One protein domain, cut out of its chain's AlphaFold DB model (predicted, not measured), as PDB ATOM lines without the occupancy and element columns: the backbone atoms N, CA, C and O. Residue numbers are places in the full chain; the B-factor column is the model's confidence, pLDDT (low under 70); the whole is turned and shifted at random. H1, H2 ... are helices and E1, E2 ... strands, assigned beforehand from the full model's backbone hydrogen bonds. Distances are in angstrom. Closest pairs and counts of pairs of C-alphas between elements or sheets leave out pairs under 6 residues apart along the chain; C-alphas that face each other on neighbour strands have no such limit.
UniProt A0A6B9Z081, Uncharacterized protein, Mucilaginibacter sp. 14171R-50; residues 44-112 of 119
ATOM      1  N   VAL A  44     -20.806  -8.806  36.116       92.75
ATOM      2  CA  VAL A  44     -19.797  -9.424  35.263       92.75
ATOM      3  C   VAL A  44     -20.253 -10.836  34.948       92.75
ATOM      4  O   VAL A  44     -20.516 -11.602  35.857       92.75
ATOM      5  N   SER A  45     -20.378 -11.190  33.675       91.38
ATOM      6  CA  SER A  45     -20.700 -12.557  33.254       91.38
ATOM      7  C   SER A  45     -19.466 -13.202  32.660       91.38
ATOM      8  O   SER A  45     -18.929 -12.681  31.687       91.38
ATOM      9  N   ALA A  46     -19.013 -14.316  33.220       89.94
ATOM     10  CA  ALA A  46     -17.816 -15.001  32.757       89.94
ATOM     11  C   ALA A  46     -18.043 -16.504  32.603       89.94
ATOM     12  O   ALA A  46     -18.934 -17.073  33.234       89.94
ATOM     13  N   LEU A  47     -17.237 -17.136  31.751       88.00
ATOM     14  CA  LEU A  47     -17.220 -18.586  31.582       88.00
ATOM     15  C   LEU A  47     -16.364 -19.235  32.678       88.00
ATOM     16  O   LEU A  47     -15.181 -18.928  32.809       88.00
ATOM     17  N   TYR A  48     -16.956 -20.154  33.432       88.31
ATOM     18  CA  TYR A  48     -16.279 -20.969  34.433       88.31
ATOM     19  C   TYR A  48     -16.325 -22.440  34.032       88.31
ATOM     20  O   TYR A  48     -17.202 -22.878  33.284       88.31
ATOM     21  N   TYR A  49     -15.384 -23.206  34.569       86.75
ATOM     22  CA  TYR A  49     -15.176 -24.607  34.241       86.75
ATOM     23  C   TYR A  49     -15.412 -25.483  35.459       86.75
ATOM     24  O   TYR A  49     -14.907 -25.180  36.538       86.75
ATOM     25  N   ASN A  50     -16.157 -26.565  35.271       87.06
ATOM     26  CA  ASN A  50     -16.465 -27.518  36.323       87.06
ATOM     27  C   ASN A  50     -15.213 -28.328  36.697       87.06
ATOM     28  O   ASN A  50     -14.551 -28.892  35.826       87.06
ATOM     29  N   ILE A  51     -14.900 -28.392  37.990       85.50
ATOM     30  CA  ILE A  51     -13.762 -29.142  38.542       85.50
ATOM     31  C   ILE A  51     -14.177 -30.320  39.426       85.50
ATOM     32  O   ILE A  51     -13.320 -31.109  39.814       85.50
ATOM     33  N   SER A  52     -15.469 -30.466  39.721       84.12
ATOM     34  CA  SER A  52     -15.993 -31.552  40.562       84.12
ATOM     35  C   SER A  52     -15.992 -32.915  39.867       84.12
ATOM     36  O   SER A  52     -16.002 -33.950  40.529       84.12
ATOM     37  N   GLY A  53     -15.997 -32.925  38.530       74.06
ATOM     38  CA  GLY A  53     -16.167 -34.133  37.720       74.06
ATOM     39  C   GLY A  53     -17.627 -34.571  37.537       74.06
ATOM     40  O   GLY A  53     -17.891 -35.402  36.669       74.06
ATOM     41  N   ASP A  54     -18.577 -33.985  38.274       78.44
ATOM     42  CA  ASP A  54     -20.011 -34.172  38.047       78.44
ATOM     43  C   ASP A  54     -20.500 -33.178  36.985       78.44
ATOM     44  O   ASP A  54     -20.559 -31.980  37.273       78.44
ATOM     45  N   PRO A  55     -20.886 -33.622  35.774       74.88
ATOM     46  CA  PRO A  55     -21.377 -32.714  34.743       74.88
ATOM     47  C   PRO A  55     -22.624 -31.941  35.192       74.88
ATOM     48  O   PRO A  55     -22.785 -30.783  34.829       74.88
ATOM     49  N   THR A  56     -23.455 -32.520  36.055       79.19
ATOM     50  CA  THR A  56     -24.743 -31.928  36.414       79.19
ATOM     51  C   THR A  56     -24.658 -30.867  37.507       79.19
ATOM     52  O   THR A  56     -25.646 -30.154  37.722       79.19
ATOM     53  N   SER A  57     -23.492 -30.688  38.141       84.75
ATOM     54  CA  SER A  57     -23.300 -29.767  39.267       84.75
ATOM     55  C   SER A  57     -23.797 -28.349  38.964       84.75
ATOM     56  O   SER A  57     -23.398 -27.701  37.994       84.75
ATOM     57  N   THR A  58     -24.688 -27.840  39.811       87.50
ATOM     58  CA  THR A  58     -25.118 -26.429  39.838       87.50
ATOM     59  C   THR A  58     -24.413 -25.629  40.923       87.50
ATOM     60  O   THR A  58     -24.670 -24.437  41.040       87.50
ATOM     61  N   ASP A  59     -23.594 -26.272  41.750       91.69
ATOM     62  CA  ASP A  59     -22.931 -25.615  42.868       91.69
ATOM     63  C   ASP A  59     -21.841 -24.679  42.331       91.69
ATOM     64  O   ASP A  59     -20.953 -25.174  41.632       91.69
ATOM     65  N   PRO A  60     -21.895 -23.358  42.592       91.88
ATOM     66  CA  PRO A  60     -20.865 -22.432  42.140       91.88
ATOM     67  C   PRO A  60     -19.462 -22.840  42.604       91.88
ATOM     68  O   PRO A  60     -18.530 -22.709  41.818       91.88
ATOM     69  N   ASP A  61     -19.294 -23.411  43.798       92.50
ATOM     70  CA  ASP A  61     -17.971 -23.760  44.341       92.50
ATOM     71  C   ASP A  61     -17.284 -24.889  43.552       92.50
ATOM     72  O   ASP A  61     -16.062 -25.035  43.569       92.50
ATOM     73  N   ASN A  62     -18.060 -25.639  42.767       91.38
ATOM     74  CA  ASN A  62     -17.561 -26.668  41.860       91.38
ATOM     75  C   ASN A  62     -17.060 -26.114  40.520       91.38
ATOM     76  O   ASN A  62     -16.694 -26.894  39.635       91.38
ATOM     77  N   PHE A  63     -17.038 -24.792  40.342       90.44
ATOM     78  CA  PHE A  63     -16.576 -24.134  39.127       90.44
ATOM     79  C   PHE A  63     -15.420 -23.174  39.407       90.44
ATOM     80  O   PHE A  63     -15.393 -22.495  40.426       90.44
ATOM     81  N   ILE A  64     -14.488 -23.056  38.458       91.56
ATOM     82  CA  ILE A  64     -13.385 -22.086  38.528       91.56
ATOM     83  C   ILE A  64     -13.259 -21.260  37.253       91.56
ATOM     84  O   ILE A  64     -13.458 -21.756  36.140       91.56
ATOM     85  N   PHE A  65     -12.875 -19.997  37.407       90.12
ATOM     86  CA  PHE A  65     -12.579 -19.123  36.284       90.12
ATOM     87  C   PHE A  65     -11.177 -19.396  35.725       90.12
ATOM     88  O   PHE A  65     -10.198 -19.549  36.467       90.12
ATOM     89  N   ARG A  66     -11.081 -19.431  34.395       86.69
ATOM     90  CA  ARG A  66      -9.824 -19.509  33.645       86.69
ATOM     91  C   ARG A  66      -9.916 -18.633  32.412       86.69
ATOM     92  O   ARG A  66     -10.655 -18.946  31.478       86.69
ATOM     93  N   ASP A  67      -9.128 -17.573  32.386       83.69
ATOM     94  CA  ASP A  67      -9.031 -16.743  31.201       83.69
ATOM     95  C   ASP A  67      -8.188 -17.433  30.124       83.69
ATOM     96  O   ASP A  67      -7.100 -17.952  30.392       83.69
ATOM     97  N   GLY A  68      -8.726 -17.482  28.906       69.06
ATOM     98  CA  GLY A  68      -8.045 -17.990  27.711       69.06
ATOM     99  C   GLY A  68      -7.600 -19.459  27.732       69.06
ATOM    100  O   GLY A  68      -6.969 -19.904  26.779       69.06
ATOM    101  N   THR A  69      -7.901 -20.229  28.784       67.69
ATOM    102  CA  THR A  69      -7.432 -21.612  28.947       67.69
ATOM    103  C   THR A  69      -8.567 -22.528  29.382       67.69
ATOM    104  O   THR A  69      -9.173 -22.345  30.433       67.69
ATOM    105  N   THR A  70      -8.860 -23.551  28.578       69.75
ATOM    106  CA  THR A  70      -9.734 -24.649  29.011       69.75
ATOM    107  C   THR A  70      -8.915 -25.582  29.908       69.75
ATOM    108  O   THR A  70      -7.860 -26.044  29.470       69.75
ATOM    109  N   PRO A  71      -9.341 -25.869  31.153       68.38
ATOM    110  CA  PRO A  71      -8.657 -26.838  32.003       68.38
ATOM    111  C   PRO A  71      -8.528 -28.195  31.317       68.38
ATOM    112  O   PRO A  71      -9.459 -28.634  30.641       68.38
ATOM    113  N   ALA A  72      -7.430 -28.906  31.586       65.69
ATOM    114  CA  ALA A  72      -7.239 -30.274  31.102       65.69
ATOM    115  C   ALA A  72      -8.421 -31.189  31.484       65.69
ATOM    116  O   ALA A  72      -8.868 -31.984  30.660       65.69
ATOM    117  N   ALA A  73      -8.997 -30.990  32.677       63.03
ATOM    118  CA  ALA A  73     -10.209 -31.677  33.125       63.03
ATOM    119  C   ALA A  73     -11.385 -31.511  32.147       63.03
ATOM    120  O   ALA A  73     -12.076 -32.476  31.861       63.03
ATOM    121  N   CYS A  74     -11.567 -30.333  31.547       67.94
ATOM    122  CA  CYS A  74     -12.615 -30.114  30.548       67.94
ATOM    123  C   CYS A  74     -12.238 -30.507  29.122       67.94
ATOM    124  O   CYS A  74     -13.112 -30.541  28.265       67.94
ATOM    125  N   SER A  75     -10.966 -30.801  28.852       65.12
ATOM    126  CA  SER A  75     -10.540 -31.320  27.546       65.12
ATOM    127  C   SER A  75     -10.718 -32.835  27.410       65.12
ATOM    128  O   SER A  75     -10.828 -33.335  26.295       65.12
ATOM    129  N   THR A  76     -10.757 -33.566  28.529       60.66
ATOM    130  CA  THR A  76     -10.912 -35.031  28.558       60.66
ATOM    131  C   THR A  76     -12.340 -35.478  28.858       60.66
ATOM    132  O   THR A  76     -12.730 -36.586  28.489       60.66
ATOM    133  N   LEU A  77     -13.134 -34.625  29.508       60.56
ATOM    134  CA  LEU A  77     -14.546 -34.869  29.768       60.56
ATOM    135  C   LEU A  77     -15.355 -34.582  28.494       60.56
ATOM    136  O   LEU A  77     -15.569 -33.429  28.132       60.56
ATOM    137  N   SER A  78     -15.864 -35.630  27.837       55.06
ATOM    138  CA  SER A  78     -16.820 -35.541  26.707       55.06
ATOM    139  C   SER A  78     -18.197 -34.959  27.092       55.06
ATOM    140  O   SER A  78     -19.177 -35.068  26.355       55.06
ATOM    141  N   ASN A  79     -18.302 -34.394  28.293       53.78
ATOM    142  CA  ASN A  79     -19.546 -34.135  28.980       53.78
ATOM    143  C   ASN A  79     -20.025 -32.728  28.622       53.78
ATOM    144  O   ASN A  79     -19.293 -31.748  28.763       53.78
ATOM    145  N   LYS A  80     -21.299 -32.634  28.245       53.41
ATOM    146  CA  LYS A  80     -21.976 -31.425  27.748       53.41
ATOM    147  C   LYS A  80     -22.015 -30.235  28.725       53.41
ATOM    148  O   LYS A  80     -22.457 -29.156  28.357       53.41
ATOM    149  N   GLU A  81     -21.545 -30.410  29.958       61.16
ATOM    150  CA  GLU A  81     -21.712 -29.448  31.052       61.16
ATOM    151  C   GLU A  81     -20.393 -29.108  31.770       61.16
ATOM    152  O   GLU A  81     -20.388 -28.652  32.911       61.16
ATOM    153  N   CYS A  82     -19.239 -29.284  31.112       75.88
ATOM    154  CA  CYS A  82     -17.963 -28.882  31.719       75.88
ATOM    155  C   CYS A  82     -17.800 -27.359  31.855       75.88
ATOM    156  O   CYS A  82     -16.872 -26.884  32.505       75.88
ATOM    157  N   GLN A  83     -18.685 -26.576  31.237       83.31
ATOM    158  CA  GLN A  83     -18.614 -25.122  31.225       83.31
ATOM    159  C   GLN A  83     -19.955 -24.515  31.627       83.31
ATOM    160  O   GLN A  83     -21.011 -24.959  31.175       83.31
ATOM    161  N   ALA A  84     -19.910 -23.460  32.430       86.44
ATOM    162  CA  ALA A  84     -21.076 -22.686  32.822       86.44
ATOM    163  C   ALA A  84     -20.740 -21.196  32.829       86.44
ATOM    164  O   ALA A  84     -19.666 -20.788  33.265       86.44
ATOM    165  N   THR A  85     -21.661 -20.373  32.344       89.19
ATOM    166  CA  THR A  85     -21.568 -18.921  32.465       89.19
ATOM    167  C   THR A  85     -22.208 -18.495  33.773       89.19
ATOM    168  O   THR A  85     -23.408 -18.697  33.983       89.19
ATOM    169  N   TRP A  86     -21.418 -17.853  34.623       92.06
ATOM    170  CA  TRP A  86     -21.880 -17.279  35.878       92.06
ATOM    171  C   TRP A  86     -21.806 -15.764  35.815       92.06
ATOM    172  O   TRP A  86     -20.837 -15.197  35.306       92.06
ATOM    173  N   THR A  87     -22.835 -15.118  36.349       94.12
ATOM    174  CA  THR A  87     -22.864 -13.682  36.578       94.12
ATOM    175  C   THR A  87     -22.515 -13.399  38.035       94.12
ATOM    176  O   THR A  87     -23.150 -13.932  38.939       94.12
ATOM    177  N   THR A  88     -21.510 -12.558  38.253       94.38
ATOM    178  CA  THR A  88     -20.959 -12.162  39.552       94.38
ATOM    179  C   THR A  88     -20.925 -10.639  39.671       94.38
ATOM    180  O   THR A  88     -21.143  -9.909  38.698       94.38
ATOM    181  N   THR A  89     -20.673 -10.123  40.875       93.06
ATOM    182  CA  THR A  89     -20.580  -8.672  41.118       93.06
ATOM    183  C   THR A  89     -19.187  -8.120  40.836       93.06
ATOM    184  O   THR A  89     -19.064  -6.952  40.478       93.06
ATOM    185  N   ASN A  90     -18.146  -8.947  40.965       92.56
ATOM    186  CA  ASN A  90     -16.764  -8.563  40.698       92.56
ATOM    187  C   ASN A  90     -16.209  -9.310  39.485       92.56
ATOM    188  O   ASN A  90     -16.690 -10.382  39.111       92.56
ATOM    189  N   THR A  91     -15.169  -8.734  38.885       91.56
ATOM    190  CA  THR A  91     -14.386  -9.394  37.841       91.56
ATOM    191  C   THR A  91     -13.656 -10.596  38.437       91.56
ATOM    192  O   THR A  91     -12.895 -10.399  39.384       91.56
ATOM    193  N   PRO A  92     -13.850 -11.816  37.914       92.12
ATOM    194  CA  PRO A  92     -13.142 -12.978  38.427       92.12
ATOM    195  C   PRO A  92     -11.667 -12.992  38.018       92.12
ATOM    196  O   PRO A  92     -11.282 -12.502  36.955       92.12
ATOM    197  N   HIS A  93     -10.853 -13.622  38.858       91.31
ATOM    198  CA  HIS A  93      -9.446 -13.922  38.627       91.31
ATOM    199  C   HIS A  93      -9.235 -15.422  38.396       91.31
ATOM    200  O   HIS A  93     -10.061 -16.259  38.756       91.31
ATOM    201  N   ASN A  94      -8.120 -15.791  37.765       90.44
ATOM    202  CA  ASN A  94      -7.827 -17.197  37.480       90.44
ATOM    203  C   ASN A  94      -7.806 -18.041  38.766       90.44
ATOM    204  O   ASN A  94      -7.136 -17.669  39.726       90.44
ATOM    205  N   ASN A  95      -8.433 -19.222  38.722       89.94
ATOM    206  CA  ASN A  95      -8.686 -20.131  39.857       89.94
ATOM    207  C   ASN A  95      -9.781 -19.680  40.836       89.94
ATOM    208  O   ASN A  95      -9.975 -20.352  41.842       89.94
ATOM    209  N   GLN A  96     -10.476 -18.575  40.585       93.25
ATOM    210  CA  GLN A  96     -11.508 -18.092  41.497       93.25
ATOM    211  C   GLN A  96     -12.845 -18.788  41.226       93.25
ATOM    212  O   GLN A  96     -13.216 -18.969  40.060       93.25
ATOM    213  N   SER A  97     -13.567 -19.157  42.285       93.75
ATOM    214  CA  SER A  97     -14.942 -19.643  42.160       93.75
ATOM    215  C   SER A  97     -15.916 -18.481  41.880       93.75
ATOM    216  O   SER A  97     -15.615 -17.324  42.191       93.75
ATOM    217  N   PRO A  98     -17.102 -18.739  41.303       94.06
ATOM    218  CA  PRO A  98     -18.173 -17.752  41.214       94.06
ATOM    219  C   PRO A  98     -18.549 -17.145  42.575       94.06
ATOM    220  O   PRO A  98     -18.833 -15.948  42.638       94.06
ATOM    221  N   THR A  99     -18.530 -17.942  43.650       95.06
ATOM    222  CA  THR A  99     -18.817 -17.495  45.025       95.06
ATOM    223  C   THR A  99     -17.775 -16.491  45.507       95.06
ATOM    224  O   THR A  99     -18.117 -15.423  46.010       95.06
ATOM    225  N   ASP A 100     -16.494 -16.762  45.261       94.38
ATOM    226  CA  ASP A 100     -15.412 -15.841  45.622       94.38
ATOM    227  C   ASP A 100     -15.442 -14.559  44.781       94.38
ATOM    228  O   ASP A 100     -14.970 -13.505  45.212       94.38
ATOM    229  N   ALA A 101     -15.964 -14.626  43.553       91.19
ATOM    230  CA  ALA A 101     -16.111 -13.479  42.659       91.19
ATOM    231  C   ALA A 101     -17.328 -12.591  43.003       91.19
ATOM    232  O   ALA A 101     -17.539 -11.553  42.364       91.19
ATOM    233  N   GLY A 102     -18.102 -12.929  44.042       92.00
ATOM    234  CA  GLY A 102     -19.119 -12.063  44.635       92.00
ATOM    235  C   GLY A 102     -20.464 -12.754  44.825       92.00
ATOM    236  O   GLY A 102     -20.550 -13.759  45.512       92.00
ATOM    237  N   SER A 103     -21.542 -12.191  44.272       91.88
ATOM    238  CA  SER A 103     -22.874 -12.818  44.318       91.88
ATOM    239  C   SER A 103     -23.127 -13.630  43.043       91.88
ATOM    240  O   SER A 103     -23.541 -13.039  42.040       91.88
ATOM    241  N   PRO A 104     -22.847 -14.948  43.030       93.69
ATOM    242  CA  PRO A 104     -22.993 -15.757  41.834       93.69
ATOM    243  C   PRO A 104     -24.460 -15.969  41.474       93.69
ATOM    244  O   PRO A 104     -25.312 -16.244  42.316       93.69
ATOM    245  N   SER A 105     -24.742 -15.899  40.182       93.50
ATOM    246  CA  SER A 105     -26.001 -16.335  39.588       93.50
ATOM    247  C   SER A 105     -25.700 -17.087  38.300       93.50
ATOM    248  O   SER A 105     -24.936 -16.619  37.453       93.50
ATOM    249  N   LEU A 106     -26.253 -18.289  38.168       90.56
ATOM    250  CA  LEU A 106     -26.047 -19.107  36.980       90.56
ATOM    251  C   LEU A 106     -26.810 -18.468  35.813       90.56
ATOM    252  O   LEU A 106     -28.034 -18.372  35.849       90.56
ATOM    253  N   SER A 107     -26.083 -18.012  34.795       86.88
ATOM    254  CA  SER A 107     -26.658 -17.311  33.641       86.88
ATOM    255  C   SER A 107     -27.027 -18.289  32.531       86.88
ATOM    256  O   SER A 107     -28.124 -18.251  31.976       86.88
ATOM    257  N   SER A 108     -26.107 -19.196  32.217       82.38
ATOM    258  CA  SER A 108     -26.322 -20.262  31.248       82.38
ATOM    259  C   SER A 108     -25.329 -21.392  31.479       82.38
ATOM    260  O   SER A 108     -24.262 -21.199  32.056       82.38
ATOM    261  N   ARG A 109     -25.659 -22.584  30.996       75.56
ATOM    262  CA  ARG A 109     -24.685 -23.667  30.851       75.56
ATOM    263  C   ARG A 109     -24.128 -23.638  29.431       75.56
ATOM    264  O   ARG A 109     -24.816 -23.199  28.506       75.56
ATOM    265  N   GLY A 110     -22.872 -24.053  29.266       63.56
ATOM    266  CA  GLY A 110     -22.294 -24.318  27.948       63.56
ATOM    267  C   GLY A 110     -23.165 -25.315  27.166       63.56
ATOM    268  O   GLY A 110     -24.046 -25.951  27.747       63.56
ATOM    269  N   PRO A 111     -23.006 -25.420  25.838       51.03
ATOM    270  CA  PRO A 111     -23.946 -26.171  25.018       51.03
ATOM    271  C   PRO A 111     -24.048 -27.648  25.428       51.03
ATOM    272  O   PRO A 111     -23.100 -28.414  25.283       51.03
ATOM    273  N   VAL A 112     -25.270 -28.072  25.768       47.81
ATOM    274  CA  VAL A 112     -25.804 -29.347  25.280       47.81
ATOM    275  C   VAL A 112     -25.863 -29.194  23.766       47.81
ATOM    276  O   VAL A 112     -26.633 -28.350  23.322       47.81
TER     277      VAL A 112
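AT A GLANCE: This is residues 44 to 112 of the 119 residues of an uncharacterized protein of Mucilaginibacter sp. 14171R-50 (UniProt A0A6B9Z081). What is the shape? There is little regular structure: a small, strongly twisted antiparallel sheet, order E2 E1 E3 E4, with long loops and one short helix, H1, grazing it. What is printed? The 69 residues run E1 E2 H1 E3 E4, mostly strand, under half in named elements; they are compact, radius of gyration of the C-alphas 10.7 A, spanning 31 by 20 by 18 A.

HOW THE PARTS SIT: How do the strands pair? E1, residues 44 to 50, and E3, residues 83 to 88, are antiparallel at 145 degrees; N 46 and O 86, 2.9 A apart, are within hydrogen-bond range. Edge strands E2, residues 63 to 65, and E4, residues 105 to 109, form hairpins with E1 and E3, with N 64 to O 49 at 2.9 A and N 85 to O 108 at 2.7 A. Where is the helix? H1, residues 72 to 76, its O i to N i+4 pair within hydrogen-bond range, is only just on the sheet, with 5 pairs of C-alphas within 10 A, and only grazes it with residues 73 to 74; its closest C-alphas to E1, Tyr 49 and Cys 74, are 7.1 A apart. E2, H1 and E3 make a split strand-helix-strand unit, two strands of one sheet with a helix between them along the chain and E1 between them in the sheet, with a right-handed crossover.

IN THESE COORDINATES: Where does E1 begin? C-alpha 44 is at (-19.797, -9.424, 35.263); E1 is 18.4 A long, E3 15.6 A. Where does E4 end? C-alpha 109 is at (-24.685, -23.667, 30.851).

THE WHOLE: Which links are long? E1 to E2, 12 residues, and E3 to E4, 16; the printed part has no cut. Where is confidence low? Residues 68 to 81 and 110 to 112 have pLDDT under 70.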